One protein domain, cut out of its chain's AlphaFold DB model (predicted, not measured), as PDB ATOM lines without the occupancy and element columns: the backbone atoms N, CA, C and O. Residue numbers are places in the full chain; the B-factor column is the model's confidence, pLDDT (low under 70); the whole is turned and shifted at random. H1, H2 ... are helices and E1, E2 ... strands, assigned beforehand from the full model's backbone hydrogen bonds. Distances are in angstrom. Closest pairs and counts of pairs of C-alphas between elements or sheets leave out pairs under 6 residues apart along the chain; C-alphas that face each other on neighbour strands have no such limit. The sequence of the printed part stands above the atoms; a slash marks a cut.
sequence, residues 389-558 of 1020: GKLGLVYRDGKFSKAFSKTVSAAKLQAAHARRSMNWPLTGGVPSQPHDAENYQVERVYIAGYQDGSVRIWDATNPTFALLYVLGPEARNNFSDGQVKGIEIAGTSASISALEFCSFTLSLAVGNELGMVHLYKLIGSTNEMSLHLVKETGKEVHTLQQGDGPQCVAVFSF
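AT A GLANCE: This is residues 389 to 558 of the 1020 residues of the protein "Nucleotide binding protein, putative" of Ricinus communis (UniProt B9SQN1). Two twisted sheets lie partly face to face as a sandwich: a sheet of four strands, E1 to E4, meets the E5 and E6 side of a larger six-stranded sheet, whose far strands E8 and E9 reach well beyond the overlap. The helix H1 runs past the smaller sheet on its E4 side, grazing it with residues 405 to 415, and residues 416 to 430, of which 416 to 419 belong to H1, stick out from the body. The printed part has 170 residues, with one named helix and ten named strands in the order E1 H1 E2 E3 E4 E5 E6 E7 E8 E9 E10; under half of the residues are in named elements, and the class is mixed, helices and strands. The larger sheet is mixed, in the order E5 E6 E7 E10 E8 E9, and the smaller is antiparallel, in the order E1 E2 E3 E4. The whole is compact, with a radius of gyration of the C-alphas of 16.9 A and spans of 56 by 39 by 28 A.

IN THESE COORDINATES: Find C-alpha 389 at (227.818, 169.328, 289.695); from there strand E1 runs to residue 393. Helix H1 takes residues 399 to 419, 30.2 A from first to last C-alpha, starting from C-alpha 399 at (249.078, 178.251, 302.214). Next come E2, residues 444 to 450 and 20.0 A long, E3, residues 455 to 459, and E4, residues 466 to 471. Then look for E5 at residues 496 to 502, 17.8 A long, E6 at 507 to 512 and E7 at 516 to 521. E8, residues 529 to 535, is 19.4 A long, and E9, residues 538 to 544, is 19.6 A long. E10, residues 551 to 557, is 18.0 A long and ends with C-alpha 557 at (233.407, 186.565, 276.521).

HOW THE PARTS SIT: Start with the larger sheet, which is strongly twisted and has E5 and E9 as its edge strands. E5 E6 E7 is a meander, each strand the antiparallel neighbour of the one before; look at N 500 and O 509, 3.0 A apart, and N 510 and O 518, 2.8 A. E7 and E10 are antiparallel, with N 519 and O 554 at 2.9 A. E10 and E8 are parallel at 11 degrees, with N 534 and O 555 at 2.8 A. E8 and E9 form a hairpin, with N 533 and O 540 at 2.8 A. The sheet E1 E2 E3 E4 is strongly twisted too. E1 and E2 are antiparallel at 158 degrees, with N 390 and O 447 at 2.8 A. E2 E3 E4 is a second meander, with N 448 and O 456 at 2.9 A and N 457 and O 469 at 2.9 A. The two sheets make a sandwich, two sheets face to face, with their strands at 35 degrees. Across it the closest C-alphas of E2 and E5 are those of Gly 449 and Ile 496, 5.2 A apart, and those of E1 and E5 are Gly 392 and Phe 501, 6.0 A. E2 and E6 are near each other, while E4 and E10 are apart. H1 is on the smaller sheet but only grazes it; its closest C-alphas with E4 are those of Val 408 and Leu 468, 6.9 A. In H1 every O i to N i+4 pair is within hydrogen-bond range.

THE WHOLE: The two C-alphas farthest apart are those of Gly 428 and Thr 537, 57.6 A. The printed part has no cut. Two links are long, H1 to E2 and E4 to E5, each of 24 residues; at the second, residues 472 to 495, the chain changes from one sheet to the other. Without residues 416 to 430, which stand free, the body spans 52 by 32 by 30 A. The mean pLDDT of the printed part is 76.7, and 53 residues are under 70, among them 411 to 423 and 473 to 490.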
ATOM      1  N   GLY A 389     227.207 169.573 288.385       94.75
ATOM      2  CA  GLY A 389     227.818 169.328 289.695       94.75
ATOM      3  C   GLY A 389     229.298 168.963 289.572       94.75
ATOM      4  O   GLY A 389     229.696 168.253 288.651       94.75
ATOM      5  N   LYS A 390     230.132 169.440 290.501       93.31
ATOM      6  CA  LYS A 390     231.569 169.133 290.556       93.31
ATOM      7  C   LYS A 390     232.015 168.914 292.002       93.31
ATOM      8  O   LYS A 390     231.716 169.716 292.885       93.31
ATOM      9  N   LEU A 391     232.794 167.860 292.222       92.12
ATOM     10  CA  LEU A 391     233.526 167.633 293.464       92.12
ATOM     11  C   LEU A 391     234.954 168.172 293.316       92.12
ATOM     12  O   LEU A 391     235.682 167.775 292.408       92.12
ATOM     13  N   GLY A 392     235.351 169.081 294.205       88.38
ATOM     14  CA  GLY A 392     236.704 169.619 294.299       88.38
ATOM     15  C   GLY A 392     237.437 169.059 295.516       88.38
ATOM     16  O   GLY A 392     236.949 169.172 296.641       88.38
ATOM     17  N   LEU A 393     238.622 168.486 295.309       86.19
ATOM     18  CA  LEU A 393     239.518 168.067 296.390       86.19
ATOM     19  C   LEU A 393     240.430 169.234 296.783       86.19
ATOM     20  O   LEU A 393     241.038 169.866 295.922       86.19
ATOM     21  N   VAL A 394     240.536 169.528 298.077       84.44
ATOM     22  CA  VAL A 394     241.349 170.628 298.612       84.44
ATOM     23  C   VAL A 394     242.681 170.075 299.122       84.44
ATOM     24  O   VAL A 394     242.724 169.205 299.987       84.44
ATOM     25  N   TYR A 395     243.790 170.591 298.590       77.00
ATOM     26  CA  TYR A 395     245.135 170.135 298.946       77.00
ATOM     27  C   TYR A 395     245.531 170.594 300.362       77.00
ATOM     28  O   TYR A 395     245.590 171.795 300.624       77.00
ATOM     29  N   ARG A 396     245.833 169.660 301.279       65.44
ATOM     30  CA  ARG A 396     246.039 169.962 302.715       65.44
ATOM     31  C   ARG A 396     247.218 170.892 303.006       65.44
ATOM     32  O   ARG A 396     247.068 171.815 303.805       65.44
ATOM     33  N   ASP A 397     248.356 170.719 302.337       64.69
ATOM     34  CA  ASP A 397     249.615 171.383 302.725       64.69
ATOM     35  C   ASP A 397     249.838 172.768 302.086       64.69
ATOM     36  O   ASP A 397     250.925 173.341 302.158       64.69
ATOM     37  N   GLY A 398     248.803 173.344 301.467       64.19
ATOM     38  CA  GLY A 398     248.861 174.666 300.849       64.19
ATOM     39  C   GLY A 398     248.738 175.830 301.845       64.19
ATOM     40  O   GLY A 398     248.046 175.766 302.860       64.19
ATOM     41  N   LYS A 399     249.347 176.976 301.515       70.56
ATOM     42  CA  LYS A 399     249.078 178.251 302.214       70.56
ATOM     43  C   LYS A 399     247.597 178.643 302.099       70.56
ATOM     44  O   LYS A 399     246.994 179.092 303.074       70.56
ATOM     45  N   PHE A 400     247.017 178.434 300.916       70.81
ATOM     46  CA  PHE A 400     245.625 178.758 300.616       70.81
ATOM     47  C   PHE A 400     244.628 177.849 301.344       70.81
ATOM     48  O   PHE A 400     243.633 178.353 301.852       70.81
ATOM     49  N   SER A 401     244.897 176.549 301.495       75.50
ATOM     50  CA  SER A 401     243.984 175.616 302.181       75.50
ATOM     51  C   SER A 401     243.828 175.920 303.673       75.50
ATOM     52  O   SER A 401     242.719 175.851 304.209       75.50
ATOM     53  N   LYS A 402     244.912 176.324 304.348       79.94
ATOM     54  CA  LYS A 402     244.873 176.761 305.754       79.94
ATOM     55  C   LYS A 402     244.058 178.040 305.918       79.94
ATOM     56  O   LYS A 402     243.230 178.127 306.823       79.94
ATOM     57  N   ALA A 403     244.265 179.014 305.029       78.94
ATOM     58  CA  ALA A 403     243.470 180.239 305.010       78.94
ATOM     59  C   ALA A 403     241.985 179.927 304.749       78.94
ATOM     60  O   ALA A 403     241.131 180.399 305.494       78.94
ATOM     61  N   PHE A 404     241.693 179.051 303.781       83.75
ATOM     62  CA  PHE A 404     240.337 178.607 303.461       83.75
ATOM     63  C   PHE A 404     239.654 177.980 304.669       83.75
ATOM     64  O   PHE A 404     238.564 178.387 305.056       83.75
ATOM     65  N   SER A 405     240.333 177.030 305.313       84.12
ATOM     66  CA  SER A 405     239.800 176.290 306.456       84.12
ATOM     67  C   SER A 405     239.514 177.208 307.641       84.12
ATOM     68  O   SER A 405     238.507 177.035 308.328       84.12
ATOM     69  N   LYS A 406     240.347 178.236 307.852       80.81
ATOM     70  CA  LYS A 406     240.120 179.254 308.883       80.81
ATOM     71  C   LYS A 406     238.885 180.106 308.578       80.81
ATOM     72  O   LYS A 406     238.056 180.298 309.467       80.81
ATOM     73  N   THR A 407     238.734 180.565 307.333       77.75
ATOM     74  CA  THR A 407     237.556 181.327 306.884       77.75
ATOM     75  C   THR A 407     236.281 180.494 307.004       77.75
ATOM     76  O   THR A 407     235.297 180.954 307.578       77.75
ATOM     77  N   VAL A 408     236.313 179.239 306.551       78.94
ATOM     78  CA  VAL A 408     235.182 178.303 306.639       78.94
ATOM     79  C   VAL A 408     234.805 178.017 308.093       78.94
ATOM     80  O   VAL A 408     233.622 178.026 308.428       78.94
ATOM     81  N   SER A 409     235.781 177.817 308.978       76.19
ATOM     82  CA  SER A 409     235.516 177.579 310.405       76.19
ATOM     83  C   SER A 409     234.835 178.782 311.066       76.19
ATOM     84  O   SER A 409     233.864 178.612 311.804       76.19
ATOM     85  N   ALA A 410     235.278 180.004 310.751       70.56
ATOM     86  CA  ALA A 410     234.640 181.233 311.226       70.56
ATOM     87  C   ALA A 410     233.210 181.399 310.671       70.56
ATOM     88  O   ALA A 410     232.289 181.717 311.427       70.56
ATOM     89  N   ALA A 411     233.006 181.111 309.381       69.25
ATOM     90  CA  ALA A 411     231.694 181.168 308.738       69.25
ATOM     91  C   ALA A 411     230.714 180.137 309.324       69.25
ATOM     92  O   ALA A 411     229.553 180.460 309.571       69.25
ATOM     93  N   LYS A 412     231.173 178.913 309.624       69.00
ATOM     94  CA  LYS A 412     230.357 177.875 310.277       69.00
ATOM     95  C   LYS A 412     229.875 178.302 311.664       69.00
ATOM     96  O   LYS A 412     228.712 178.077 311.987       69.00
ATOM     97  N   LEU A 413     230.733 178.953 312.454       63.94
ATOM     98  CA  LEU A 413     230.366 179.502 313.763       63.94
ATOM     99  C   LEU A 413     229.288 180.586 313.642       63.94
ATOM    100  O   LEU A 413     228.317 180.562 314.394       63.94
ATOM    101  N   GLN A 414     229.412 181.512 312.691       57.91
ATOM    102  CA  GLN A 414     228.407 182.562 312.473       57.91
ATOM    103  C   GLN A 414     227.086 181.999 311.930       57.91
ATOM    104  O   GLN A 414     226.011 182.352 312.417       57.91
ATOM    105  N   ALA A 415     227.155 181.066 310.978       59.50
ATOM    106  CA  ALA A 415     225.984 180.419 310.401       59.50
ATOM    107  C   ALA A 415     225.214 179.577 311.430       59.50
ATOM    108  O   ALA A 415     223.988 179.578 311.407       59.50
ATOM    109  N   ALA A 416     225.902 178.916 312.368       56.19
ATOM    110  CA  ALA A 416     225.256 178.203 313.472       56.19
ATOM    111  C   ALA A 416     224.439 179.139 314.387       56.19
ATOM    112  O   ALA A 416     223.403 178.732 314.908       56.19
ATOM    113  N   HIS A 417     224.855 180.402 314.555       47.56
ATOM    114  CA  HIS A 417     224.098 181.399 315.324       47.56
ATOM    115  C   HIS A 417     222.910 181.974 314.536       47.56
ATOM    116  O   HIS A 417     221.839 182.149 315.109       47.56
ATOM    117  N   ALA A 418     223.068 182.226 313.231       45.47
ATOM    118  CA  ALA A 418     221.989 182.733 312.377       45.47
ATOM    119  C   ALA A 418     220.906 181.673 312.074       45.47
ATOM    120  O   ALA A 418     219.730 182.007 311.962       45.47
ATOM    121  N   ARG A 419     221.274 180.386 311.969       50.41
ATOM    122  CA  ARG A 419     220.363 179.286 311.581       50.41
ATOM    123  C   ARG A 419     219.466 178.774 312.708       50.41
ATOM    124  O   ARG A 419     218.355 178.349 312.419       50.41
ATOM    125  N   ARG A 420     219.833 178.985 313.982       48.41
ATOM    126  CA  ARG A 420     218.911 178.815 315.133       48.41
ATOM    127  C   ARG A 420     217.693 179.754 315.088       48.41
ATOM    128  O   ARG A 420     216.806 179.621 315.923       48.41
ATOM    129  N   SER A 421     217.660 180.695 314.138       45.09
ATOM    130  CA  SER A 421     216.533 181.590 313.864       45.09
ATOM    131  C   SER A 421     215.577 181.079 312.772       45.09
ATOM    132  O   SER A 421     214.579 181.753 312.509       45.09
ATOM    133  N   MET A 422     215.850 179.948 312.101       55.94
ATOM    134  CA  MET A 422     214.867 179.340 311.196       55.94
ATOM    135  C   MET A 422     213.758 178.695 312.033       55.94
ATOM    136  O   MET A 422     214.016 177.801 312.830       55.94
ATOM    137  N   ASN A 423     212.510 179.129 311.840       66.00
ATOM    138  CA  ASN A 423     211.334 178.614 312.557       66.00
ATOM    139  C   ASN A 423     210.893 177.210 312.073       66.00
ATOM    140  O   ASN A 423     209.699 176.908 312.080       66.00
ATOM    141  N   TRP A 424     211.823 176.364 311.608       82.19
ATOM    142  CA  TRP A 424     211.509 174.991 311.203       82.19
ATOM    143  C   TRP A 424     211.189 174.145 312.447       82.19
ATOM    144  O   TRP A 424     211.883 174.267 313.459       82.19
ATOM    145  N   PRO A 425     210.139 173.302 312.423       84.44
ATOM    146  CA  PRO A 425     209.661 172.640 313.632       84.44
ATOM    147  C   PRO A 425     210.571 171.527 314.160       84.44
ATOM    148  O   PRO A 425     210.561 171.278 315.365       84.44
ATOM    149  N   LEU A 426     211.324 170.850 313.287       87.56
ATOM    150  CA  LEU A 426     212.151 169.702 313.659       87.56
ATOM    151  C   LEU A 426     213.482 170.168 314.254       87.56
ATOM    152  O   LEU A 426     214.214 170.934 313.632       87.56
ATOM    153  N   THR A 427     213.807 169.679 315.449       86.50
ATOM    154  CA  THR A 427     215.034 170.038 316.185       86.50
ATOM    155  C   THR A 427     215.820 168.819 316.666       86.50
ATOM    156  O   THR A 427     216.794 168.972 317.398       86.50
ATOM    157  N   GLY A 428     215.362 167.617 316.314       86.19
ATOM    158  CA  GLY A 428     215.843 166.357 316.857       86.19
ATOM    159  C   GLY A 428     217.201 165.884 316.367       86.19
ATOM    160  O   GLY A 428     217.651 166.258 315.286       86.19
ATOM    161  N   GLY A 429     217.804 164.978 317.136       86.88
ATOM    162  CA  GLY A 429     219.074 164.323 316.826       86.88
ATOM    163  C   GLY A 429     220.317 165.140 317.178       86.88
ATOM    164  O   GLY A 429     220.255 166.304 317.568       86.88
ATOM    165  N   VAL A 430     221.476 164.490 317.064       84.88
ATOM    166  CA  VAL A 430     222.768 165.049 317.482       84.88
ATOM    167  C   VAL A 430     223.712 165.090 316.279       84.88
ATOM    168  O   VAL A 430     224.007 164.034 315.707       84.88
ATOM    169  N   PRO A 431     224.216 166.271 315.878       77.69
ATOM    170  CA  PRO A 431     225.204 166.372 314.811       77.69
ATOM    171  C   PRO A 431     226.461 165.556 315.132       77.69
ATOM    172  O   PRO A 431     226.858 165.428 316.291       77.69
ATOM    173  N   SER A 432     227.130 165.035 314.105       71.81
ATOM    174  CA  SER A 432     228.442 164.405 314.271       71.81
ATOM    175  C   SER A 432     229.438 165.409 314.870       71.81
ATOM    176  O   SER A 432     229.536 166.535 314.373       71.81
ATOM    177  N   GLN A 433     230.181 165.024 315.915       58.16
ATOM    178  CA  GLN A 433     231.167 165.914 316.537       58.16
ATOM    179  C   GLN A 433     232.238 166.321 315.508       58.16
ATOM    180  O   GLN A 433     232.840 165.439 314.889       58.16
ATOM    181  N   PRO A 434     232.509 167.625 315.310       53.47
ATOM    182  CA  PRO A 434     233.662 168.037 314.525       53.47
ATOM    183  C   PRO A 434     234.937 167.590 315.251       53.47
ATOM    184  O   PRO A 434     235.038 167.721 316.471       53.47
ATOM    185  N   HIS A 435     235.924 167.087 314.505       50.16
ATOM    186  CA  HIS A 435     237.303 167.036 314.995       50.16
ATOM    187  C   HIS A 435     237.682 168.419 315.552       50.16
ATOM    188  O   HIS A 435     237.265 169.416 314.962       50.16
ATOM    189  N   ASP A 436     238.409 168.461 316.679       53.78
ATOM    190  CA  ASP A 436     238.813 169.672 317.414       53.78
ATOM    191  C   ASP A 436     238.862 170.925 316.525       53.78
ATOM    192  O   ASP A 436     239.614 170.963 315.549       53.78
ATOM    193  N   ALA A 437     238.078 171.959 316.855       53.41
ATOM    194  CA  ALA A 437     237.921 173.160 316.023       53.41
ATOM    195  C   ALA A 437     239.252 173.873 315.699       53.41
ATOM    196  O   ALA A 437     239.339 174.594 314.707       53.41
ATOM    197  N   GLU A 438     240.298 173.652 316.502       57.12
ATOM    198  CA  GLU A 438     241.649 174.172 316.255       57.12
ATOM    199  C   GLU A 438     242.389 173.452 315.106       57.12
ATOM    200  O   GLU A 438     243.320 174.022 314.538       57.12
ATOM    201  N   ASN A 439     241.953 172.248 314.715       64.56
ATOM    202  CA  ASN A 439     242.580 171.396 313.697       64.56
ATOM    203  C   ASN A 439     241.674 171.095 312.486       64.56
ATOM    204  O   ASN A 439     242.054 170.287 311.634       64.56
ATOM    205  N   TYR A 440     240.493 171.716 312.381       75.06
ATOM    206  CA  TYR A 440     239.592 171.485 311.251       75.06
ATOM    207  C   TYR A 440     240.228 171.935 309.927       75.06
ATOM    208  O   TYR A 440     240.640 173.089 309.777       75.06
ATOM    209  N   GLN A 441     240.277 171.031 308.950       79.50
ATOM    210  CA  GLN A 441     240.728 171.318 307.593       79.50
ATOM    211  C   GLN A 441     239.651 170.913 306.597       79.50
ATOM    212  O   GLN A 441     239.094 169.824 306.689       79.50
ATOM    213  N   VAL A 442     239.377 171.795 305.640       84.69
ATOM    214  CA  VAL A 442     238.495 171.475 304.519       84.69
ATOM    215  C   VAL A 442     239.271 170.603 303.541       84.69
ATOM    216  O   VAL A 442     240.329 171.004 303.060       84.69
ATOM    217  N   GLU A 443     238.736 169.426 303.243       83.81
ATOM    218  CA  GLU A 443     239.343 168.447 302.333       83.81
ATOM    219  C   GLU A 443     238.569 168.345 301.021       83.81
ATOM    220  O   GLU A 443     239.135 168.003 299.985       83.81
ATOM    221  N   ARG A 444     237.261 168.621 301.061       87.31
ATOM    222  CA  ARG A 444     236.362 168.442 299.922       87.31
ATOM    223  C   ARG A 444     235.353 169.577 299.852       87.31
ATOM    224  O   ARG A 444     234.766 169.960 300.864       87.31
ATOM    225  N   VAL A 445     235.112 170.072 298.645       92.12
ATOM    226  CA  VAL A 445     234.042 171.023 298.343       92.12
ATOM    227  C   VAL A 445     233.142 170.458 297.257       92.12
ATOM    228  O   VAL A 445     233.625 169.942 296.254       92.12
ATOM    229  N   TYR A 446     231.833 170.561 297.450       93.88
ATOM    230  CA  TYR A 446     230.862 170.296 296.396       93.88
ATOM    231  C   TYR A 446     230.428 171.625 295.787       93.88
ATOM    232  O   TYR A 446     230.138 172.573 296.516       93.88
ATOM    233  N   ILE A 447     230.418 171.710 294.461       95.50
ATOM    234  CA  ILE A 447     230.097 172.924 293.710       95.50
ATOM    235  C   ILE A 447     228.975 172.575 292.741       95.50
ATOM    236  O   ILE A 447     229.108 171.631 291.963       95.50
ATOM    237  N   ALA A 448     227.887 173.340 292.771       95.81
ATOM    238  CA  ALA A 448     226.767 173.165 291.855       95.81
ATOM    239  C   ALA A 448     226.476 174.451 291.087       95.81
ATOM    240  O   ALA A 448     226.451 175.533 291.675       95.81
ATOM    241  N   GLY A 449     226.252 174.304 289.785       95.62
ATOM    242  CA  GLY A 449     225.787 175.349 288.884       95.62
ATOM    243  C   GLY A 449     224.301 175.178 288.596       95.62
ATOM    244  O   GLY A 449     223.794 174.053 288.577       95.62
ATOM    245  N   TYR A 450     223.619 176.298 288.393       95.06
ATOM    246  CA  TYR A 450     222.168 176.349 288.273       95.06
ATOM    247  C   TYR A 450     221.705 177.037 286.987       95.06
ATOM    248  O   TYR A 450     222.440 177.789 286.339       95.06
ATOM    249  N   GLN A 451     220.446 176.783 286.629       93.50
ATOM    250  CA  GLN A 451     219.807 177.351 285.443       93.50
ATOM    251  C   GLN A 451     219.654 178.880 285.509       93.50
ATOM    252  O   GLN A 451     219.647 179.536 284.471       93.50
ATOM    253  N   ASP A 452     219.569 179.445 286.714       90.12
ATOM    254  CA  ASP A 452     219.473 180.888 286.981       90.12
ATOM    255  C   ASP A 452     220.826 181.632 286.886       90.12
ATOM    256  O   ASP A 452     220.903 182.841 287.119       90.12
ATOM    257  N   GLY A 453     221.911 180.917 286.565       90.81
ATOM    258  CA  GLY A 453     223.270 181.460 286.529       90.81
ATOM    259  C   GLY A 453     223.947 181.544 287.900       90.81
ATOM    260  O   GLY A 453     225.059 182.068 288.003       90.81
ATOM    261  N   SER A 454     223.315 181.041 288.966       91.38
ATOM    262  CA  SER A 454     223.936 180.960 290.285       91.38
ATOM    263  C   SER A 454     224.873 179.754 290.407       91.38
ATOM    264  O   SER A 454     224.722 178.726 289.742       91.38
ATOM    265  N   VAL A 455     225.868 179.884 291.285       94.19
ATOM    266  CA  VAL A 455     226.762 178.795 291.687       94.19
ATOM    267  C   VAL A 455     226.798 178.725 293.201       94.19
ATOM    268  O   VAL A 455     226.998 179.732 293.873       94.19
ATOM    269  N   ARG A 456     226.626 177.534 293.761       92.75
ATOM    270  CA  ARG A 456     226.639 177.321 295.210       92.75
ATOM    271  C   ARG A 456     227.755 176.358 295.581       92.75
ATOM    272  O   ARG A 456     228.034 175.413 294.846       92.75
ATOM    273  N   ILE A 457     228.411 176.628 296.705       92.69
ATOM    274  CA  ILE A 457     229.578 175.875 297.175       92.69
ATOM    275  C   ILE A 457     229.305 175.386 298.590       92.69
ATOM    276  O   ILE A 457     229.023 176.196 299.472       92.69
ATOM    277  N   TRP A 458     229.445 174.083 298.822       91.06
ATOM    278  CA  TRP A 458     229.322 173.455 300.134       91.06
ATOM    279  C   TRP A 458     230.644 172.830 300.558       91.06
ATOM    280  O   TRP A 458     231.378 172.274 299.745       91.06
ATOM    281  N   ASP A 459     230.910 172.865 301.857       87.62
ATOM    282  CA  ASP A 459     231.900 171.996 302.471       87.62
ATOM    283  C   ASP A 459     231.348 170.571 302.507       87.62
ATOM    284  O   ASP A 459     230.355 170.309 303.187       87.62
ATOM    285  N   ALA A 460     232.004 169.681 301.768       87.88
ATOM    286  CA  ALA A 460     231.659 168.272 301.620       87.88
ATOM    287  C   ALA A 460     232.686 167.363 302.318       87.88
ATOM    288  O   ALA A 460     232.817 166.189 301.979       87.88
ATOM    289  N   THR A 461     233.467 167.904 303.261       83.12
ATOM    290  CA  THR A 461     234.486 167.148 304.012       83.12
ATOM    291  C   THR A 461     233.846 166.116 304.942       83.12
ATOM    292  O   THR A 461     234.329 164.992 305.037       83.12
ATOM    293  N   ASN A 462     232.729 166.495 305.572       77.06
ATOM    294  CA  ASN A 462     231.924 165.671 306.476       77.06
ATOM    295  C   ASN A 462     230.554 165.365 305.846       77.06
ATOM    296  O   ASN A 462     230.100 166.124 304.989       77.06
ATOM    297  N   PRO A 463     229.859 164.290 306.269       70.12
ATOM    298  CA  PRO A 463     228.562 163.901 305.709       70.12
ATOM    299  C   PRO A 463     227.425 164.821 306.182       70.12
ATOM    300  O   PRO A 463     226.256 164.460 306.107       70.12
ATOM    301  N   THR A 464     227.766 166.002 306.693       75.06
ATOM    302  CA  THR A 464     226.883 167.122 307.011       75.06
ATOM    303  C   THR A 464     227.367 168.313 306.189       75.06
ATOM    304  O   THR A 464     228.310 169.007 306.589       75.06
ATOM    305  N   PHE A 465     226.771 168.515 305.016       80.94
ATOM    306  CA  PHE A 465     227.194 169.564 304.098       80.94
ATOM    307  C   PHE A 465     226.883 170.936 304.694       80.94
ATOM    308  O   PHE A 465     225.815 171.173 305.263       80.94
ATOM    309  N   ALA A 466     227.823 171.866 304.562       80.75
ATOM    310  CA  ALA A 466     227.636 173.237 305.015       80.75
ATOM    311  C   ALA A 466     227.777 174.186 303.830       80.75
ATOM    312  O   ALA A 466     228.857 174.273 303.251       80.75
ATOM    313  N   LEU A 467     226.704 174.906 303.489       85.44
ATOM    314  CA  LEU A 467     226.758 175.946 302.463       85.44
ATOM    315  C   LEU A 467     227.774 177.016 302.881       85.44
ATOM    316  O   LEU A 467     227.631 177.609 303.955       85.44
ATOM    317  N   LEU A 468     228.781 177.219 302.032       85.50
ATOM    318  CA  LEU A 468     229.863 178.183 302.198       85.50
ATOM    319  C   LEU A 468     229.557 179.479 301.455       85.50
ATOM    320  O   LEU A 468     229.605 180.548 302.055       85.50
ATOM    321  N   TYR A 469     229.232 179.375 300.163       84.75
ATOM    322  CA  TYR A 469     229.079 180.530 299.281       84.75
ATOM    323  C   TYR A 469     227.938 180.345 298.283       84.75
ATOM    324  O   TYR A 469     227.674 179.230 297.827       84.75
ATOM    325  N   VAL A 470     227.315 181.465 297.916       87.19
ATOM    326  CA  VAL A 470     226.388 181.597 296.787       87.19
ATOM    327  C   VAL A 470     226.943 182.698 295.889       87.19
ATOM    328  O   VAL A 470     227.078 183.836 296.323       87.19
ATOM    329  N   LEU A 471     227.311 182.349 294.663       86.88
ATOM    330  CA  LEU A 471     227.888 183.231 293.653       86.88
ATOM    331  C   LEU A 471     226.858 183.463 292.538       86.88
ATOM    332  O   LEU A 471     226.058 182.573 292.250       86.88
ATOM    333  N   GLY A 472     226.896 184.627 291.885       76.50
ATOM    334  CA  GLY A 472     226.053 184.937 290.721       76.50
ATOM    335  C   GLY A 472     224.974 186.009 290.967       76.50
ATOM    336  O   GLY A 472     225.005 186.703 291.988       76.50
ATOM    337  N   PRO A 473     224.031 186.196 290.020       61.81
ATOM    338  CA  PRO A 473     223.093 187.328 289.999       61.81
ATOM    339  C   PRO A 473     222.125 187.399 291.192       61.81
ATOM    340  O   PRO A 473     221.799 188.493 291.656       61.81
ATOM    341  N   GLU A 474     221.699 186.244 291.714       52.59
ATOM    342  CA  GLU A 474     220.745 186.125 292.828       52.59
ATOM    343  C   GLU A 474     221.382 186.129 294.229       52.59
ATOM    344  O   GLU A 474     220.673 186.020 295.230       52.59
ATOM    345  N   ALA A 475     222.693 186.375 294.359       55.94
ATOM    346  CA  ALA A 475     223.350 186.580 295.662       55.94
ATOM    347  C   ALA A 475     222.812 187.808 296.453       55.94
ATOM    348  O   ALA A 475     223.321 188.151 297.517       55.94
ATOM    349  N   ARG A 476     221.754 188.462 295.952       44.47
ATOM    350  CA  ARG A 476     221.097 189.660 296.483       44.47
ATOM    351  C   ARG A 476     220.608 189.551 297.929       44.47
ATOM    352  O   ARG A 476     220.526 190.596 298.566       44.47
ATOM    353  N   ASN A 477     220.285 188.358 298.447       36.41
ATOM    354  CA  ASN A 477     219.370 188.302 299.593       36.41
ATOM    355  C   ASN A 477     219.850 187.717 300.926       36.41
ATOM    356  O   ASN A 477     219.142 187.996 301.879       36.41
ATOM    357  N   ASN A 478     220.966 186.988 301.096       35.78
ATOM    358  CA  ASN A 478     221.248 186.419 302.440       35.78
ATOM    359  C   ASN A 478     222.711 186.209 302.867       35.78
ATOM    360  O   ASN A 478     222.941 185.880 304.027       35.78
ATOM    361  N   PHE A 479     223.706 186.429 302.011       38.59
ATOM    362  CA  PHE A 479     225.110 186.454 302.431       38.59
ATOM    363  C   PHE A 479     225.826 187.542 301.642       38.59
ATOM    364  O   PHE A 479     225.712 187.620 300.423       38.59
ATOM    365  N   SER A 480     226.504 188.429 302.357       37.28
ATOM    366  CA  SER A 480     227.224 189.563 301.800       37.28
ATOM    367  C   SER A 480     228.480 189.100 301.064       37.28
ATOM    368  O   SER A 480     229.554 189.200 301.637       37.28
ATOM    369  N   ASP A 481     228.372 188.594 299.833       43.41
ATOM    370  CA  ASP A 481     229.443 188.787 298.851       43.41
ATOM    371  C   ASP A 481     229.091 188.353 297.425       43.41
ATOM    372  O   ASP A 481     228.373 187.379 297.220       43.41
ATOM    373  N   GLY A 482     229.674 189.033 296.433       44.44
ATOM    374  CA  GLY A 482     229.866 188.447 295.103       44.44
ATOM    375  C   GLY A 482     229.225 189.151 293.910       44.44
ATOM    376  O   GLY A 482     229.379 188.645 292.799       44.44
ATOM    377  N   GLN A 483     228.554 190.298 294.080       42.88
ATOM    378  CA  GLN A 483     228.182 191.131 292.934       42.88
ATOM    379  C   GLN A 483     228.984 192.429 292.886       42.88
ATOM    380  O   GLN A 483     229.042 193.220 293.828       42.88
ATOM    381  N   VAL A 484     229.557 192.628 291.707       49.22
ATOM    382  CA  VAL A 484     230.109 193.855 291.155       49.22
ATOM    383  C   VAL A 484     229.001 194.918 291.152       49.22
ATOM    384  O   VAL A 484     228.243 195.031 290.190       49.22
ATOM    385  N   LYS A 485     228.818 195.658 292.256       45.38
ATOM    386  CA  LYS A 485     227.822 196.743 292.325       45.38
ATOM    387  C   LYS A 485     228.064 197.725 291.167       45.38
ATOM    388  O   LYS A 485     229.058 198.442 291.178       45.38
ATOM    389  N   GLY A 486     227.144 197.769 290.198       49.16
ATOM    390  CA  GLY A 486     227.092 198.798 289.150       49.16
ATOM    391  C   GLY A 486     227.545 198.404 287.737       49.16
ATOM    392  O   GLY A 486     227.564 199.286 286.884       49.16
ATOM    393  N   ILE A 487     227.880 197.134 287.455       59.38
ATOM    394  CA  ILE A 487     228.252 196.689 286.095       59.38
ATOM    395  C   ILE A 487     227.302 195.582 285.629       59.38
ATOM    396  O   ILE A 487     227.416 194.434 286.052       59.38
ATOM    397  N   GLU A 488     226.365 195.923 284.744       60.19
ATOM    398  CA  GLU A 488     225.512 194.939 284.073       60.19
ATOM    399  C   GLU A 488     226.276 194.293 282.911       60.19
ATOM    400  O   GLU A 488     226.496 194.902 281.863       60.19
ATOM    401  N   ILE A 489     226.690 193.039 283.096       69.38
ATOM    402  CA  ILE A 489     227.243 192.208 282.023       69.38
ATOM    403  C   ILE A 489     226.097 191.341 281.492       69.38
ATOM    404  O   ILE A 489     225.550 190.502 282.215       69.38
ATOM    405  N   ALA A 490     225.708 191.563 280.235       67.44
ATOM    406  CA  ALA A 490     224.637 190.812 279.586       67.44
ATOM    407  C   ALA A 490     224.944 189.302 279.566       67.44
ATOM    408  O   ALA A 490     226.059 188.899 279.250       67.44
ATOM    409  N   GLY A 491     223.951 188.471 279.903       72.12
ATOM    410  CA  GLY A 491     224.067 187.006 279.907       72.12
ATOM    411  C   GLY A 491     224.591 186.382 281.209       72.12
ATOM    412  O   GLY A 491     224.798 185.173 281.260       72.12
ATOM    413  N   THR A 492     224.825 187.169 282.263       75.62
ATOM    414  CA  THR A 492     225.282 186.674 283.582       75.62
ATOM    415  C   THR A 492     224.270 185.769 284.284       75.62
ATOM    416  O   THR A 492     224.662 184.944 285.102       75.62
ATOM    417  N   SER A 493     222.989 185.886 283.937       83.94
ATOM    418  CA  SER A 493     221.898 185.009 284.381       83.94
ATOM    419  C   SER A 493     221.675 183.792 283.481       83.94
ATOM    420  O   SER A 493     220.674 183.095 283.629       83.94
ATOM    421  N   ALA A 494     222.553 183.546 282.506       90.75
ATOM    422  CA  ALA A 494     222.442 182.357 281.676       90.75
ATOM    423  C   ALA A 494     222.810 181.097 282.465       90.75
ATOM    424  O   ALA A 494     223.725 181.111 283.288       90.75
ATOM    425  N   SER A 495     222.129 180.000 282.130       94.62
ATOM    426  CA  SER A 495     222.342 178.672 282.702       94.62
ATOM    427  C   SER A 495     223.820 178.286 282.728       94.62
ATOM    428  O   SER A 495     224.515 178.372 281.710       94.62
ATOM    429  N   ILE A 496     224.290 177.830 283.888       96.62
ATOM    430  CA  ILE A 496     225.654 177.323 284.041       96.62
ATOM    431  C   ILE A 496     225.776 175.987 283.303       96.62
ATOM    432  O   ILE A 496     224.924 175.113 283.463       96.62
ATOM    433  N   SER A 497     226.830 175.827 282.507       95.88
ATOM    434  CA  SER A 497     227.048 174.660 281.641       95.88
ATOM    435  C   SER A 497     228.320 173.881 281.988       95.88
ATOM    436  O   SER A 497     228.398 172.686 281.713       95.88
ATOM    437  N   ALA A 498     229.312 174.523 282.617       95.94
ATOM    438  CA  ALA A 498     230.571 173.887 283.002       95.94
ATOM    439  C   ALA A 498     231.167 174.504 284.275       95.94
ATOM    440  O   ALA A 498     231.058 175.707 284.517       95.94
ATOM    441  N   LEU A 499     231.851 173.677 285.066       96.88
ATOM    442  CA  LEU A 499     232.531 174.071 286.300       96.88
ATOM    443  C   LEU A 499     233.906 173.416 286.366       96.88
ATOM    444  O   LEU A 499     234.024 172.216 286.121       96.88
ATOM    445  N   GLU A 500     234.919 174.175 286.779       95.56
ATOM    446  CA  GLU A 500     236.245 173.624 287.056       95.56
ATOM    447  C   GLU A 500     236.906 174.314 288.252       95.56
ATOM    448  O   GLU A 500     236.901 175.540 288.370       95.56
ATOM    449  N   PHE A 501     237.484 173.516 289.153       93.38
ATOM    450  CA  PHE A 501     238.058 173.983 290.413       93.38
ATOM    451  C   PHE A 501     239.558 173.688 290.482       93.38
ATOM    452  O   PHE A 501     239.981 172.537 290.389       93.38
ATOM    453  N   CYS A 502     240.362 174.725 290.713       90.50
ATOM    454  CA  CYS A 502     241.794 174.601 290.953       90.50
ATOM    455  C   CYS A 502     242.084 174.609 292.455       90.50
ATOM    456  O   CYS A 502     241.996 175.646 293.112       90.50
ATOM    457  N   SER A 503     242.511 173.467 292.993       84.31
ATOM    458  CA  SER A 503     242.852 173.323 294.411       84.31
ATOM    459  C   SER A 503     244.125 174.074 294.821       84.31
ATOM    460  O   SER A 503     244.234 174.510 295.966       84.31
ATOM    461  N   PHE A 504     245.066 174.270 293.891       80.38
ATOM    462  CA  PHE A 504     246.338 174.957 294.143       80.38
ATOM    463  C   PHE A 504     246.155 176.455 294.388       80.38
ATOM    464  O   PHE A 504     246.775 177.016 295.291       80.38
ATOM    465  N   THR A 505     245.293 177.095 293.598       83.31
ATOM    466  CA  THR A 505     245.034 178.541 293.668       83.31
ATOM    467  C   THR A 505     243.715 178.879 294.358       83.31
ATOM    468  O   THR A 505     243.427 180.059 294.550       83.31
ATOM    469  N   LEU A 506     242.905 177.868 294.709       87.50
ATOM    470  CA  LEU A 506     241.507 178.012 295.138       87.50
ATOM    471  C   LEU A 506     240.703 178.917 294.194       87.50
ATOM    472  O   LEU A 506     239.914 179.765 294.626       87.50
ATOM    473  N   SER A 507     240.939 178.733 292.896       90.81
ATOM    474  CA  SER A 507     240.213 179.418 291.831       90.81
ATOM    475  C   SER A 507     239.096 178.528 291.303       90.81
ATOM    476  O   SER A 507     239.271 177.318 291.162       90.81
ATOM    477  N   LEU A 508     237.968 179.135 290.961       95.31
ATOM    478  CA  LEU A 508     236.823 178.477 290.348       95.31
ATOM    479  C   LEU A 508     236.532 179.137 289.000       95.31
ATOM    480  O   LEU A 508     236.288 180.341 288.942       95.31
ATOM    481  N   ALA A 509     236.562 178.349 287.930       96.56
ATOM    482  CA  ALA A 509     236.106 178.755 286.610       96.56
ATOM    483  C   ALA A 509     234.666 178.272 286.394       96.56
ATOM    484  O   ALA A 509     234.354 177.102 286.625       96.56
ATOM    485  N   VAL A 510     233.798 179.179 285.952       96.94
ATOM    486  CA  VAL A 510     232.368 178.939 285.734       96.94
ATOM    487  C   VAL A 510     232.021 179.312 284.300       96.94
ATOM    488  O   VAL A 510     232.142 180.476 283.922       96.94
ATOM    489  N   GLY A 511     231.595 178.333 283.508       96.06
ATOM    490  CA  GLY A 511     231.165 178.506 282.124       96.06
ATOM    491  C   GLY A 511     229.648 178.441 281.988       96.06
ATOM    492  O   GLY A 511     229.003 177.680 282.710       96.06
ATOM    493  N   ASN A 512     229.076 179.212 281.063       95.31
ATOM    494  CA  ASN A 512     227.638 179.206 280.792       95.31
ATOM    495  C   ASN A 512     227.285 178.874 279.329       95.31
ATOM    496  O   ASN A 512     228.141 178.828 278.439       95.31
ATOM    497  N   GLU A 513     225.988 178.678 279.084       94.88
ATOM    498  CA  GLU A 513     225.423 178.347 277.766       94.88
ATOM    499  C   GLU A 513     225.619 179.455 276.706       94.88
ATOM    500  O   GLU A 513     225.509 179.194 275.511       94.88
ATOM    501  N   LEU A 514     225.951 180.686 277.114       93.75
ATOM    502  CA  LEU A 514     226.239 181.806 276.204       93.75
ATOM    503  C   LEU A 514     227.739 181.990 275.922       93.75
ATOM    504  O   LEU A 514     228.135 182.969 275.293       93.75
ATOM    505  N   GLY A 515     228.587 181.071 276.389       93.25
ATOM    506  CA  GLY A 515     230.020 181.089 276.097       93.25
ATOM    507  C   GLY A 515     230.855 182.030 276.961       93.25
ATOM    508  O   GLY A 515     231.986 182.360 276.598       93.25
ATOM    509  N   MET A 516     230.325 182.460 278.108       92.75
ATOM    510  CA  MET A 516     231.056 183.295 279.058       92.75
ATOM    511  C   MET A 516     231.722 182.472 280.154       92.75
ATOM    512  O   MET A 516     231.094 181.595 280.746       92.75
ATOM    513  N   VAL A 517     232.971 182.820 280.474       95.31
ATOM    514  CA  VAL A 517     233.731 182.232 281.584       95.31
ATOM    515  C   VAL A 517     233.909 183.268 282.685       95.31
ATOM    516  O   VAL A 517     234.568 184.284 282.480       95.31
ATOM    517  N   HIS A 518     233.370 182.991 283.868       93.25
ATOM    518  CA  HIS A 518     233.626 183.758 285.083       93.25
ATOM    519  C   HIS A 518     234.722 183.074 285.891       93.25
ATOM    520  O   HIS A 518     234.662 181.870 286.143       93.25
ATOM    521  N   LEU A 519     235.719 183.844 286.317       93.50
ATOM    522  CA  LEU A 519     236.809 183.361 287.147       93.50
ATOM    523  C   LEU A 519     236.697 183.957 288.549       93.50
ATOM    524  O   LEU A 519     236.878 185.160 288.747       93.50
ATOM    525  N   TYR A 520     236.466 183.089 289.528       90.88
ATOM    526  CA  TYR A 520     236.393 183.435 290.939       90.88
ATOM    527  C   TYR A 520     237.655 182.999 291.682       90.88
ATOM    528  O   TYR A 520     238.171 181.905 291.459       90.88
ATOM    529  N   LYS A 521     238.118 183.823 292.622       88.00
ATOM    530  CA  LYS A 521     239.048 183.426 293.685       88.00
ATOM    531  C   LYS A 521     238.260 183.269 294.977       88.00
ATOM    532  O   LYS A 521     237.610 184.217 295.407       88.00
ATOM    533  N   LEU A 522     238.309 182.090 295.599       85.25
ATOM    534  CA  LEU A 522     237.523 181.813 296.812       85.25
ATOM    535  C   LEU A 522     238.106 182.453 298.080       85.25
ATOM    536  O   LEU A 522     237.420 182.547 299.093       85.25
ATOM    537  N   ILE A 523     239.363 182.900 298.026       77.62
ATOM    538  CA  ILE A 523     240.003 183.690 299.080       77.62
ATOM    539  C   ILE A 523     240.477 185.004 298.466       77.62
ATOM    540  O   ILE A 523     241.378 185.004 297.623       77.62
ATOM    541  N   GLY A 524     239.871 186.111 298.892       64.19
ATOM    542  CA  GLY A 524     240.288 187.462 298.529       64.19
ATOM    543  C   GLY A 524     241.501 187.954 299.328       64.19
ATOM    544  O   GLY A 524     241.801 187.466 300.419       64.19
ATOM    545  N   SER A 525     242.198 188.951 298.781       57.00
ATOM    546  CA  SER A 525     243.141 189.800 299.524       57.00
ATOM    547  C   SER A 525     242.478 191.142 299.823       57.00
ATOM    548  O   SER A 525     241.775 191.658 298.962       57.00
ATOM    549  N   THR A 526     242.753 191.740 300.983       54.38
ATOM    550  CA  THR A 526     242.164 192.999 301.490       54.38
ATOM    551  C   THR A 526     242.561 194.275 300.715       54.38
ATOM    552  O   THR A 526     242.517 195.369 301.273       54.38
ATOM    553  N   ASN A 527     243.007 194.162 299.461       54.53
ATOM    554  CA  ASN A 527     243.452 195.288 298.631       54.53
ATOM    555  C   ASN A 527     242.351 195.725 297.648       54.53
ATOM    556  O   ASN A 527     241.465 194.935 297.327       54.53
ATOM    557  N   GLU A 528     242.448 196.959 297.129       55.66
ATOM    558  CA  GLU A 528     241.656 197.427 295.979       55.66
ATOM    559  C   GLU A 528     241.665 196.381 294.855       55.66
ATOM    560  O   GLU A 528     242.727 195.945 294.402       55.66
ATOM    561  N   MET A 529     240.472 195.960 294.437       67.00
ATOM    562  CA  MET A 529     240.276 194.845 293.515       67.00
ATOM    563  C   MET A 529     239.857 195.358 292.138       67.00
ATOM    564  O   MET A 529     239.059 196.290 292.030       67.00
ATOM    565  N   SER A 530     240.401 194.755 291.079       79.06
ATOM    566  CA  SER A 530     240.066 195.065 289.691       79.06
ATOM    567  C   SER A 530     239.422 193.868 288.994       79.06
ATOM    568  O   SER A 530     240.040 192.811 288.868       79.06
ATOM    569  N   LEU A 531     238.200 194.046 288.493       86.44
ATOM    570  CA  LEU A 531     237.539 193.111 287.590       86.44
ATOM    571  C   LEU A 531     238.043 193.333 286.165       86.44
ATOM    572  O   LEU A 531     237.948 194.441 285.636       86.44
ATOM    573  N   HIS A 532     238.520 192.269 285.526       89.31
ATOM    574  CA  HIS A 532     238.934 192.297 284.127       89.31
ATOM    575  C   HIS A 532     237.839 191.727 283.224       89.31
ATOM    576  O   HIS A 532     237.547 190.536 283.276       89.31
ATOM    577  N   LEU A 533     237.258 192.560 282.364       89.31
ATOM    578  CA  LEU A 533     236.359 192.107 281.306       89.31
ATOM    579  C   LEU A 533     237.174 191.935 280.034       89.31
ATOM    580  O   LEU A 533     237.721 192.898 279.503       89.31
ATOM    581  N   VAL A 534     237.277 190.706 279.552       89.94
ATOM    582  CA  VAL A 534     238.069 190.373 278.373       89.94
ATOM    583  C   VAL A 534     237.117 189.902 277.284       89.94
ATOM    584  O   VAL A 534     236.494 188.845 277.395       89.94
ATOM    585  N   LYS A 535     236.994 190.712 276.238       87.19
ATOM    586  CA  LYS A 535     236.205 190.425 275.040       87.19
ATOM    587  C   LYS A 535     237.137 190.244 273.848       87.19
ATOM    588  O   LYS A 535     238.305 190.626 273.907       87.19
ATOM    589  N   GLU A 536     236.617 189.725 272.740       75.19
ATOM    590  CA  GLU A 536     237.362 189.683 271.471       75.19
ATOM    591  C   GLU A 536     237.852 191.084 271.050       75.19
ATOM    592  O   GLU A 536     238.975 191.251 270.586       75.19
ATOM    593  N   THR A 537     237.034 192.114 271.284       72.94
ATOM    594  CA  THR A 537     237.299 193.497 270.865       72.94
ATOM    595  C   THR A 537     238.219 194.282 271.803       72.94
ATOM    596  O   THR A 537     238.548 195.428 271.499       72.94
ATOM    597  N   GLY A 538     238.615 193.724 272.952       81.00
ATOM    598  CA  GLY A 538     239.485 194.409 273.909       81.00
ATOM    599  C   GLY A 538     239.293 193.989 275.366       81.00
ATOM    600  O   GLY A 538     238.444 193.165 275.702       81.00
ATOM    601  N   LYS A 539     240.109 194.585 276.241       87.50
ATOM    602  CA  LYS A 539     240.118 194.340 277.687       87.50
ATOM    603  C   LYS A 539     239.752 195.612 278.448       87.50
ATOM    604  O   LYS A 539     240.444 196.620 278.331       87.50
ATOM    605  N   GLU A 540     238.706 195.536 279.257       86.81
ATOM    606  CA  GLU A 540     238.255 196.597 280.161       86.81
ATOM    607  C   GLU A 540     238.609 196.211 281.603       86.81
ATOM    608  O   GLU A 540     238.605 195.033 281.971       86.81
ATOM    609  N   VAL A 541     238.967 197.198 282.426       87.81
ATOM    610  CA  VAL A 541     239.334 196.981 283.831       87.81
ATOM    611  C   VAL A 541     238.503 197.906 284.700       87.81
ATOM    612  O   VAL A 541     238.528 199.120 284.513       87.81
ATOM    613  N   HIS A 542     237.783 197.331 285.656       81.00
ATOM    614  CA  HIS A 542     236.920 198.068 286.568       81.00
ATOM    615  C   HIS A 542     237.367 197.859 288.009       81.00
ATOM    616  O   HIS A 542     237.433 196.725 288.475       81.00
ATOM    617  N   THR A 543     237.648 198.943 288.726       77.94
ATOM    618  CA  THR A 543     238.000 198.881 290.149       77.94
ATOM    619  C   THR A 543     236.739 198.812 291.004       77.94
ATOM    620  O   THR A 543     235.802 199.586 290.799       77.94
ATOM    621  N   LEU A 544     236.711 197.893 291.966       68.69
ATOM    622  CA  LEU A 544     235.550 197.601 292.799       68.69
ATOM    623  C   LEU A 544     235.917 197.632 294.279       68.69
ATOM    624  O   LEU A 544     236.981 197.173 294.687       68.69
ATOM    625  N   GLN A 545     234.989 198.144 295.085       58.81
ATOM    626  CA  GLN A 545     235.040 198.079 296.543       58.81
ATOM    627  C   GLN A 545     234.206 196.868 296.979       58.81
ATOM    628  O   GLN A 545     232.978 196.954 297.054       58.81
ATOM    629  N   GLN A 546     234.858 195.723 297.185       59.84
ATOM    630  CA  GLN A 546     234.220 194.482 297.637       59.84
ATOM    631  C   GLN A 546     234.744 194.096 299.030       59.84
ATOM    632  O   GLN A 546     235.877 194.425 299.375       59.84
ATOM    633  N   GLY A 547     233.895 193.461 299.844       55.62
ATOM    634  CA  GLY A 547     234.237 193.015 301.195       55.62
ATOM    635  C   GLY A 547     235.094 191.744 301.222       55.62
ATOM    636  O   GLY A 547     235.619 191.296 300.201       55.62
ATOM    637  N   ASP A 548     235.236 191.170 302.417       58.09
ATOM    638  CA  ASP A 548     235.923 189.896 302.631       58.09
ATOM    639  C   ASP A 548     235.079 188.710 302.116       58.09
ATOM    640  O   ASP A 548     234.005 188.442 302.656       58.09
ATOM    641  N   GLY A 549     235.611 187.946 301.151       69.62
ATOM    642  CA  GLY A 549     235.002 186.708 300.642       69.62
ATOM    643  C   GLY A 549     235.372 186.381 299.183       69.62
ATOM    644  O   GLY A 549     236.434 186.811 298.714       69.62
ATOM    645  N   PRO A 550     234.586 185.537 298.480       78.56
ATOM    646  CA  PRO A 550     234.868 185.133 297.106       78.56
ATOM    647  C   PRO A 550     234.732 186.287 296.113       78.56
ATOM    648  O   PRO A 550     233.736 187.009 296.071       78.56
ATOM    649  N   GLN A 551     235.723 186.404 295.238       80.94
ATOM    650  CA  GLN A 551     235.894 187.555 294.361       80.94
ATOM    651  C   GLN A 551     235.932 187.128 292.896       80.94
ATOM    652  O   GLN A 551     236.747 186.286 292.518       80.94
ATOM    653  N   CYS A 552     235.075 187.723 292.061       86.56
ATOM    654  CA  CYS A 552     235.145 187.563 290.606       86.56
ATOM    655  C   CYS A 552     236.259 188.463 290.061       86.56
ATOM    656  O   CYS A 552     236.142 189.684 290.118       86.56
ATOM    657  N   VAL A 553     237.346 187.876 289.560       87.81
ATOM    658  CA  VAL A 553     238.536 188.625 289.117       87.81
ATOM    659  C   VAL A 553     238.570 188.852 287.608       87.81
ATOM    660  O   VAL A 553     239.175 189.816 287.142       87.81
ATOM    661  N   ALA A 554     237.910 187.990 286.833       90.62
ATOM    662  CA  ALA A 554     237.832 188.138 285.389       90.62
ATOM    663  C   ALA A 554     236.551 187.531 284.813       90.62
ATOM    664  O   ALA A 554     236.062 186.509 285.301       90.62
ATOM    665  N   VAL A 555     236.052 188.144 283.741       92.31
ATOM    666  CA  VAL A 555     235.001 187.594 282.884       92.31
ATOM    667  C   VAL A 555     235.503 187.592 281.452       92.31
ATOM    668  O   VAL A 555     235.909 188.628 280.923       92.31
ATOM    669  N   PHE A 556     235.463 186.426 280.828       93.00
ATOM    670  CA  PHE A 556     235.881 186.217 279.455       93.00
ATOM    671  C   PHE A 556     234.656 185.958 278.573       93.00
ATOM    672  O   PHE A 556     233.836 185.100 278.898       93.00
ATOM    673  N   SER A 557     234.525 186.688 277.465       90.50
ATOM    674  CA  SER A 557     233.407 186.565 276.521       90.50
ATOM    675  C   SER A 557     233.914 186.733 275.089       90.50
ATOM    676  O   SER A 557     234.133 187.848 274.616       90.50
ATOM    677  N   PHE A 558     234.155 185.611 274.408       81.50
ATOM    678  CA  PHE A 558     234.755 185.599 273.065       81.50
ATOM    679  C   PHE A 558     233.816 185.054 271.991       81.50
ATOM    680  O   PHE A 558     233.805 185.561 270.879       81.50
TER     681      PHE A 558